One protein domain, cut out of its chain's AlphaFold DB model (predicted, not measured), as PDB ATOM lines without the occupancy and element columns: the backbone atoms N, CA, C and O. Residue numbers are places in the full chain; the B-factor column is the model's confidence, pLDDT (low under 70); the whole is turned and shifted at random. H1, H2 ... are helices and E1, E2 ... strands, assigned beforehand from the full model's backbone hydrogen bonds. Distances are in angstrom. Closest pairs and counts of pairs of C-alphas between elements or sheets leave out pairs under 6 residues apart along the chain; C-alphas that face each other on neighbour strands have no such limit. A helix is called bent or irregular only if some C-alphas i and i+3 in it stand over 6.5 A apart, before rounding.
ATOM      1  N   LEU A   2       6.242 -45.524  -1.500       55.41
ATOM      2  CA  LEU A   2       6.233 -45.044  -0.104       55.41
ATOM      3  C   LEU A   2       6.216 -46.109   1.023       55.41
ATOM      4  O   LEU A   2       6.884 -45.882   2.029       55.41
ATOM      5  N   PRO A   3       5.508 -47.254   0.904       64.75
ATOM      6  CA  PRO A   3       5.363 -48.193   2.025       64.75
ATOM      7  C   PRO A   3       6.679 -48.847   2.463       64.75
ATOM      8  O   PRO A   3       6.887 -49.087   3.646       64.75
ATOM      9  N   LEU A   4       7.588 -49.103   1.514       61.22
ATOM     10  CA  LEU A   4       8.867 -49.766   1.790       61.22
ATOM     11  C   LEU A   4       9.888 -48.822   2.437       61.22
ATOM     12  O   LEU A   4      10.673 -49.260   3.273       61.22
ATOM     13  N   LEU A   5       9.854 -47.528   2.096       60.66
ATOM     14  CA  LEU A   5      10.712 -46.522   2.730       60.66
ATOM     15  C   LEU A   5      10.340 -46.311   4.197       60.66
ATOM     16  O   LEU A   5      11.229 -46.247   5.040       60.66
ATOM     17  N   LEU A   6       9.041 -46.251   4.507       61.50
ATOM     18  CA  LEU A   6       8.587 -46.128   5.890       61.50
ATOM     19  C   LEU A   6       8.985 -47.362   6.708       61.50
ATOM     20  O   LEU A   6       9.512 -47.206   7.805       61.50
ATOM     21  N   GLN A   7       8.820 -48.559   6.132       62.53
ATOM     22  CA  GLN A   7       9.206 -49.822   6.765       62.53
ATOM     23  C   GLN A   7      10.704 -49.859   7.109       62.53
ATOM     24  O   GLN A   7      11.064 -50.193   8.239       62.53
ATOM     25  N   ALA A   8      11.569 -49.456   6.173       64.19
ATOM     26  CA  ALA A   8      13.012 -49.383   6.394       64.19
ATOM     27  C   ALA A   8      13.390 -48.353   7.476       64.19
ATOM     28  O   ALA A   8      14.293 -48.594   8.275       64.19
ATOM     29  N   PHE A   9      12.673 -47.227   7.548       62.31
ATOM     30  CA  PHE A   9      12.901 -46.200   8.568       62.31
ATOM     31  C   PHE A   9      12.511 -46.679   9.975       62.31
ATOM     32  O   PHE A   9      13.246 -46.457  10.940       62.31
ATOM     33  N   THR A  10      11.382 -47.387  10.098       64.81
ATOM     34  CA  THR A  10      10.975 -48.029  11.359       64.81
ATOM     35  C   THR A  10      11.927 -49.136  11.784       64.81
ATOM     36  O   THR A  10      12.198 -49.275  12.973       64.81
ATOM     37  N   ASP A  11      12.470 -49.891  10.830       67.75
ATOM     38  CA  ASP A  11      13.461 -50.926  11.112       67.75
ATOM     39  C   ASP A  11      14.770 -50.325  11.626       67.75
ATOM     40  O   ASP A  11      15.382 -50.893  12.528       67.75
ATOM     41  N   PHE A  12      15.163 -49.152  11.119       66.56
ATOM     42  CA  PHE A  12      16.327 -48.434  11.624       66.56
ATOM     43  C   PHE A  12      16.130 -48.007  13.079       66.56
ATOM     44  O   PHE A  12      17.041 -48.145  13.878       66.56
ATOM     45  N   CYS A  13      14.947 -47.533  13.466       68.50
ATOM     46  CA  CYS A  13      14.704 -47.059  14.833       68.50
ATOM     47  C   CYS A  13      14.395 -48.181  15.841       68.50
ATOM     48  O   CYS A  13      14.256 -47.899  17.029       68.50
ATOM     49  N   ASN A  14      14.269 -49.434  15.393       74.88
ATOM     50  CA  ASN A  14      13.945 -50.553  16.267       74.88
ATOM     51  C   ASN A  14      15.224 -51.102  16.934       74.88
ATOM     52  O   ASN A  14      16.068 -51.669  16.236       74.88
ATOM     53  N   PRO A  15      15.367 -50.995  18.269       72.88
ATOM     54  CA  PRO A  15      16.573 -51.436  18.965       72.88
ATOM     55  C   PRO A  15      16.792 -52.951  18.879       72.88
ATOM     56  O   PRO A  15      17.929 -53.400  19.013       72.88
ATOM     57  N   ASP A  16      15.735 -53.738  18.648       76.19
ATOM     58  CA  ASP A  16      15.775 -55.202  18.574       76.19
ATOM     59  C   ASP A  16      16.016 -55.759  17.177       76.19
ATOM     60  O   ASP A  16      16.281 -56.956  17.025       76.19
ATOM     61  N   LYS A  17      15.986 -54.904  16.152       80.38
ATOM     62  CA  LYS A  17      16.358 -55.310  14.803       80.38
ATOM     63  C   LYS A  17      17.875 -55.311  14.644       80.38
ATOM     64  O   LYS A  17      18.562 -54.317  14.865       80.38
ATOM     65  N   LEU A  18      18.381 -56.459  14.208       82.31
ATOM     66  CA  LEU A  18      19.741 -56.602  13.712       82.31
ATOM     67  C   LEU A  18      19.793 -56.127  12.256       82.31
ATOM     68  O   LEU A  18      19.016 -56.586  11.420       82.31
ATOM     69  N   LEU A  19      20.704 -55.204  11.971       83.50
ATOM     70  CA  LEU A  19      20.975 -54.655  10.648       83.50
ATOM     71  C   LEU A  19      22.258 -55.274  10.093       83.50
ATOM     72  O   LEU A  19      23.160 -55.631  10.846       83.50
ATOM     73  N   LEU A  20      22.360 -55.385   8.773       87.19
ATOM     74  CA  LEU A  20      23.593 -55.833   8.136       87.19
ATOM     75  C   LEU A  20      24.664 -54.745   8.231       87.19
ATOM     76  O   LEU A  20      24.378 -53.571   7.983       87.19
ATOM     77  N   CYS A  21      25.898 -55.123   8.552       83.50
ATOM     78  CA  CYS A  21      27.013 -54.194   8.503       83.50
ATOM     79  C   CYS A  21      27.294 -53.785   7.046       83.50
ATOM     80  O   CYS A  21      27.467 -54.654   6.190       83.50
ATOM     81  N   PRO A  22      27.415 -52.481   6.735       83.38
ATOM     82  CA  PRO A  22      27.721 -52.026   5.377       83.38
ATOM     83  C   PRO A  22      29.123 -52.432   4.893       83.38
ATOM     84  O   PRO A  22      29.397 -52.352   3.699       83.38
ATOM     85  N   TYR A  23      30.001 -52.867   5.802       85.75
ATOM     86  CA  TYR A  23      31.373 -53.281   5.496       85.75
ATOM     87  C   TYR A  23      31.576 -54.805   5.514       85.75
ATOM     88  O   TYR A  23      32.584 -55.278   4.997       85.75
ATOM     89  N   ASP A  24      30.642 -55.571   6.089       88.06
ATOM     90  CA  ASP A  24      30.717 -57.033   6.177       88.06
ATOM     91  C   ASP A  24      29.313 -57.655   6.126       88.06
ATOM     92  O   ASP A  24      28.508 -57.515   7.046       88.06
ATOM     93  N   LEU A  25      29.039 -58.395   5.049       87.81
ATOM     94  CA  LEU A  25      27.750 -59.048   4.797       87.81
ATOM     95  C   LEU A  25      27.479 -60.258   5.708       87.81
ATOM     96  O   LEU A  25      26.391 -60.824   5.657       87.81
ATOM     97  N   HIS A  26      28.443 -60.674   6.528       89.69
ATOM     98  CA  HIS A  26      28.256 -61.728   7.527       89.69
ATOM     99  C   HIS A  26      28.152 -61.168   8.951       89.69
ATOM    100  O   HIS A  26      27.920 -61.928   9.892       89.69
ATOM    101  N   HIS A  27      28.292 -59.848   9.122       87.00
ATOM    102  CA  HIS A  27      28.217 -59.188  10.418       87.00
ATOM    103  C   HIS A  27      26.874 -58.475  10.612       87.00
ATOM    104  O   HIS A  27      26.441 -57.681   9.775       87.00
ATOM    105  N   LEU A  28      26.233 -58.732  11.754       87.31
ATOM    106  CA  LEU A  28      24.986 -58.090  12.164       87.31
ATOM    107  C   LEU A  28      25.257 -57.072  13.279       87.31
ATOM    108  O   LEU A  28      25.849 -57.414  14.301       87.31
ATOM    109  N   ILE A  29      24.786 -55.839  13.097       84.62
ATOM    110  CA  ILE A  29      24.897 -54.733  14.054       84.62
ATOM    111  C   ILE A  29      23.526 -54.404  14.652       84.62
ATOM    112  O   ILE A  29      22.508 -54.494  13.971       84.62
ATOM    113  N   ARG A  30      23.474 -53.989  15.922       82.19
ATOM    114  CA  ARG A  30      22.272 -53.356  16.491       82.19
ATOM    115  C   ARG A  30      22.347 -51.853  16.272       82.19
ATOM    116  O   ARG A  30      23.395 -51.259  16.522       82.19
ATOM    117  N   ASN A  31      21.235 -51.237  15.870       74.56
ATOM    118  CA  ASN A  31      21.123 -49.794  16.031       74.56
ATOM    119  C   ASN A  31      20.869 -49.481  17.506       74.56
ATOM    120  O   ASN A  31      20.031 -50.118  18.144       74.56
ATOM    121  N   LEU A  32      21.580 -48.493  18.041       75.56
ATOM    122  CA  LEU A  32      21.424 -48.067  19.424       75.56
ATOM    123  C   LEU A  32      21.049 -46.583  19.462       75.56
ATOM    124  O   LEU A  32      21.872 -45.741  19.826       75.56
ATOM    125  N   PRO A  33      19.817 -46.251  19.030       69.12
ATOM    126  CA  PRO A  33      19.406 -44.872  18.777       69.12
ATOM    127  C   PRO A  33      19.513 -43.985  20.022       69.12
ATOM    128  O   PRO A  33      19.876 -42.817  19.906       69.12
ATOM    129  N   GLU A  34      19.282 -44.541  21.214       68.38
ATOM    130  CA  GLU A  34      19.426 -43.813  22.479       68.38
ATOM    131  C   GLU A  34      20.879 -43.410  22.760       68.38
ATOM    132  O   GLU A  34      21.131 -42.260  23.117       68.38
ATOM    133  N   LEU A  35      21.850 -44.298  22.505       70.50
ATOM    134  CA  LEU A  35      23.267 -43.953  22.664       70.50
ATOM    135  C   LEU A  35      23.741 -42.973  21.589       70.50
ATOM    136  O   LEU A  35      24.511 -42.068  21.896       70.50
ATOM    137  N   VAL A  36      23.272 -43.106  20.343       72.38
ATOM    138  CA  VAL A  36      23.624 -42.163  19.266       72.38
ATOM    139  C   VAL A  36      23.118 -40.756  19.591       72.38
ATOM    140  O   VAL A  36      23.820 -39.782  19.342       72.38
ATOM    141  N   GLY A  37      21.935 -40.637  20.200       72.00
ATOM    142  CA  GLY A  37      21.390 -39.354  20.640       72.00
ATOM    143  C   GLY A  37      22.098 -38.745  21.856       72.00
ATOM    144  O   GLY A  37      21.951 -37.544  22.095       72.00
ATOM    145  N   GLU A  38      22.836 -39.537  22.638       83.12
ATOM    146  CA  GLU A  38      23.567 -39.098  23.837       83.12
ATOM    147  C   GLU A  38      25.061 -38.834  23.583       83.12
ATOM    148  O   GLU A  38      25.715 -38.158  24.380       83.12
ATOM    149  N   LEU A  39      25.599 -39.315  22.462       89.56
ATOM    150  CA  LEU A  39      26.987 -39.106  22.066       89.56
ATOM    151  C   LEU A  39      27.134 -37.874  21.167       89.56
ATOM    152  O   LEU A  39      26.366 -37.644  20.239       89.56
ATOM    153  N   TRP A  40      28.174 -37.098  21.433       90.81
ATOM    154  CA  TRP A  40      28.624 -35.972  20.629       90.81
ATOM    155  C   TRP A  40      30.002 -36.263  20.061       90.81
ATOM    156  O   TRP A  40      30.833 -36.888  20.717       90.81
ATOM    157  N   THR A  41      30.266 -35.783  18.853       91.75
ATOM    158  CA  THR A  41      31.615 -35.785  18.290       91.75
ATOM    159  C   THR A  41      32.414 -34.611  18.851       91.75
ATOM    160  O   THR A  41      31.903 -33.494  18.964       91.75
ATOM    161  N   CYS A  42      33.678 -34.841  19.212       93.38
ATOM    162  CA  CYS A  42      34.561 -33.746  19.613       93.38
ATOM    163  C   CYS A  42      34.757 -32.765  18.446       93.38
ATOM    164  O   CYS A  42      35.036 -33.206  17.328       93.38
ATOM    165  N   PRO A  43      34.706 -31.443  18.691       90.69
ATOM    166  CA  PRO A  43      34.953 -30.444  17.652       90.69
ATOM    167  C   PRO A  43      36.400 -30.450  17.130       90.69
ATOM    168  O   PRO A  43      36.647 -29.950  16.038       90.69
ATOM    169  N   PHE A  44      37.351 -30.999  17.895       92.00
ATOM    170  CA  PHE A  44      38.775 -31.042  17.544       92.00
ATOM    171  C   PHE A  44      39.197 -32.366  16.891       92.00
ATOM    172  O   PHE A  44      40.142 -32.391  16.109       92.00
ATOM    173  N   ASN A  45      38.487 -33.466  17.173       87.88
ATOM    174  CA  ASN A  45      38.764 -34.776  16.585       87.88
ATOM    175  C   ASN A  45      37.487 -35.613  16.451       87.88
ATOM    176  O   ASN A  45      36.946 -36.124  17.431       87.88
ATOM    177  N   ALA A  46      37.052 -35.838  15.213       89.38
ATOM    178  CA  ALA A  46      35.836 -36.587  14.903       89.38
ATOM    179  C   ALA A  46      35.863 -38.064  15.354       89.38
ATOM    180  O   ALA A  46      34.817 -38.709  15.381       89.38
ATOM    181  N   ARG A  47      37.033 -38.612  15.717       89.38
ATOM    182  CA  ARG A  47      37.154 -39.970  16.273       89.38
ATOM    183  C   ARG A  47      36.702 -40.057  17.729       89.38
ATOM    184  O   ARG A  47      36.438 -41.157  18.205       89.38
ATOM    185  N   HIS A  48      36.638 -38.935  18.444       92.75
ATOM    186  CA  HIS A  48      36.174 -38.917  19.824       92.75
ATOM    187  C   HIS A  48      34.649 -38.797  19.869       92.75
ATOM    188  O   HIS A  48      34.091 -37.796  19.418       92.75
ATOM    189  N   LEU A  49      33.998 -39.809  20.447       92.12
ATOM    190  CA  LEU A  49      32.579 -39.810  20.800       92.12
ATOM    191  C   LEU A  49      32.455 -39.639  22.316       92.12
ATOM    192  O   LEU A  49      33.003 -40.439  23.071       92.12
ATOM    193  N   ILE A  50      31.760 -38.594  22.754       92.81
ATOM    194  CA  ILE A  50      31.694 -38.169  24.154       92.81
ATOM    195  C   ILE A  50      30.242 -38.089  24.590       92.81
ATOM    196  O   ILE A  50      29.406 -37.560  23.862       92.81
ATOM    197  N   ARG A  51      29.926 -38.579  25.789       90.81
ATOM    198  CA  ARG A  51      28.579 -38.422  26.347       90.81
ATOM    199  C   ARG A  51      28.273 -36.951  26.606       90.81
ATOM    200  O   ARG A  51      29.153 -36.195  27.012       90.81
ATOM    201  N   LYS A  52      27.007 -36.556  26.461       88.00
ATOM    202  CA  LYS A  52      26.543 -35.177  26.712       88.00
ATOM    203  C   LYS A  52      27.091 -34.563  28.003       88.00
ATOM    204  O   LYS A  52      27.590 -33.445  27.969       88.00
ATOM    205  N   HIS A  53      27.027 -35.288  29.120       90.56
ATOM    206  CA  HIS A  53      27.466 -34.778  30.423       90.56
ATOM    207  C   HIS A  53      28.996 -34.703  30.579       90.56
ATOM    208  O   HIS A  53      29.492 -33.958  31.416       90.56
ATOM    209  N   GLU A  54      29.759 -35.431  29.760       93.12
ATOM    210  CA  GLU A  54      31.229 -35.434  29.785       93.12
ATOM    211  C   GLU A  54      31.830 -34.442  28.775       93.12
ATOM    212  O   GLU A  54      33.028 -34.158  28.824       93.12
ATOM    213  N   LEU A  55      31.011 -33.895  27.868       92.56
ATOM    214  CA  LEU A  55      31.463 -33.062  26.752       92.56
ATOM    215  C   LEU A  55      32.220 -31.815  27.220       92.56
ATOM    216  O   LEU A  55      33.292 -31.520  26.693       92.56
ATOM    217  N   SER A  56      31.710 -31.107  28.229       93.31
ATOM    218  CA  SER A  56      32.347 -29.895  28.763       93.31
ATOM    219  C   SER A  56      33.734 -30.186  29.336       93.31
ATOM    220  O   SER A  56      34.708 -29.503  29.011       93.31
ATOM    221  N   HIS A  57      33.841 -31.247  30.141       95.31
ATOM    222  CA  HIS A  57      35.115 -31.683  30.699       95.31
ATOM    223  C   HIS A  57      36.078 -32.107  29.586       95.31
ATOM    224  O   HIS A  57      37.219 -31.645  29.559       95.31
ATOM    225  N   HIS A  58      35.606 -32.895  28.617       95.75
ATOM    226  CA  HIS A  58      36.404 -33.302  27.466       95.75
ATOM    227  C   HIS A  58      36.946 -32.105  26.683       95.75
ATOM    228  O   HIS A  58      38.139 -32.057  26.417       95.75
ATOM    229  N   ILE A  59      36.114 -31.116  26.334       93.38
ATOM    230  CA  ILE A  59      36.564 -29.926  25.594       93.38
ATOM    231  C   ILE A  59      37.688 -29.211  26.350       93.38
ATOM    232  O   ILE A  59      38.617 -28.707  25.723       93.38
ATOM    233  N   SER A  60      37.633 -29.178  27.684       92.19
ATOM    234  CA  SER A  60      38.665 -28.521  28.487       92.19
ATOM    235  C   SER A  60      40.010 -29.261  28.483       92.19
ATOM    236  O   SER A  60      41.047 -28.598  28.466       92.19
ATOM    237  N   THR A  61      39.995 -30.597  28.423       92.44
ATOM    238  CA  THR A  61      41.174 -31.471  28.572       92.44
ATOM    239  C   THR A  61      41.596 -32.194  27.290       92.44
ATOM    240  O   THR A  61      42.554 -32.965  27.305       92.44
ATOM    241  N   CYS A  62      40.893 -31.977  26.176       92.88
ATOM    242  CA  CYS A  62      41.139 -32.678  24.922       92.88
ATOM    243  C   CYS A  62      42.564 -32.420  24.418       92.88
ATOM    244  O   CYS A  62      42.959 -31.275  24.223       92.88
TER     245      CYS A  62
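This is residues 2 to 62 of the 120 residues of the protein "CHHC U11-48K-type domain-containing protein" of Sinocyclocheilus anshuiensis (UniProt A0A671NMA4). Two small two-stranded hairpins lie well separated along an elongated model, with the short helix H2 between them. The first hairpin, E1 and E2, has H1 before it, whose residues 2 to 10 stick out free at one end; the second, E3 and E4, has H3 packed on it at the other end. The printed part has 61 residues, with three named helices and four named strands in the order H1, E1, E2, H2, E3, E4, H3; its class is mixed, helices and strands, and both sheets are antiparallel. The whole is only just loose, close to extended, with a radius of gyration of the C-alphas of 15.5 A and spans of 46 by 24 by 20 A.

Find C-alpha 2 at (6.233, -45.044, -0.104); from there H1 runs through residues 2 to 13, 17.3 A long. Next come E1, residues 18 to 21, 9.3 A, and E2, residues 24 to 30, 13.8 A. H2, residues 33 to 38, 8.7 A, begins at C-alpha 33 (19.406, -44.872, 18.777). E3 is residues 39 to 41, 6.8 A, and E4 residues 49 to 51, 7.0 A. H3, residues 52 to 61, covers 15.2 A and ends at C-alpha 61 (41.174, -31.471, 28.572); it is irregular, with C-alphas 53 and 56 7.1 A apart.

Start at H1: its closest C-alpha pair with E1 is Phe 12 and Leu 19, 7.8 A apart. H1 and H2 are close but not clearly touching, the closest C-alphas being those of Cys 13 and Pro 33, 6.5 A apart, at a steep tilt of 56 degrees. In the hairpin E1 and E2, look for N 19 and O 29, 2.8 A apart and within hydrogen-bond range. In the hairpin E3 and E4, look for N 40 and O 50, also within range at 2.8 A. H2 is close to but not clearly touching H3, at a steep tilt of 43 degrees; their closest C-alphas, Glu 38 and Lys 52, are 5.7 A apart. The closest C-alphas of E3 and H3 are those of Leu 39 and Lys 52, 6.1 A apart. E1 and E2 are each apart from E3, E4 and H3. In H1 and H2 every O i to N i+4 pair is within hydrogen-bond range; in H3, 4 of 6 are.

The C-alphas farthest apart, those of Pro 3 and Thr 61, are 47.6 A apart. The printed part has no cut. Look between E3 and E4 for a short link of 7 residues; the other links are tight. Confidence is under 70 at residues 2 to 13 and 33 to 34, and the mean pLDDT of the printed part is 81.4.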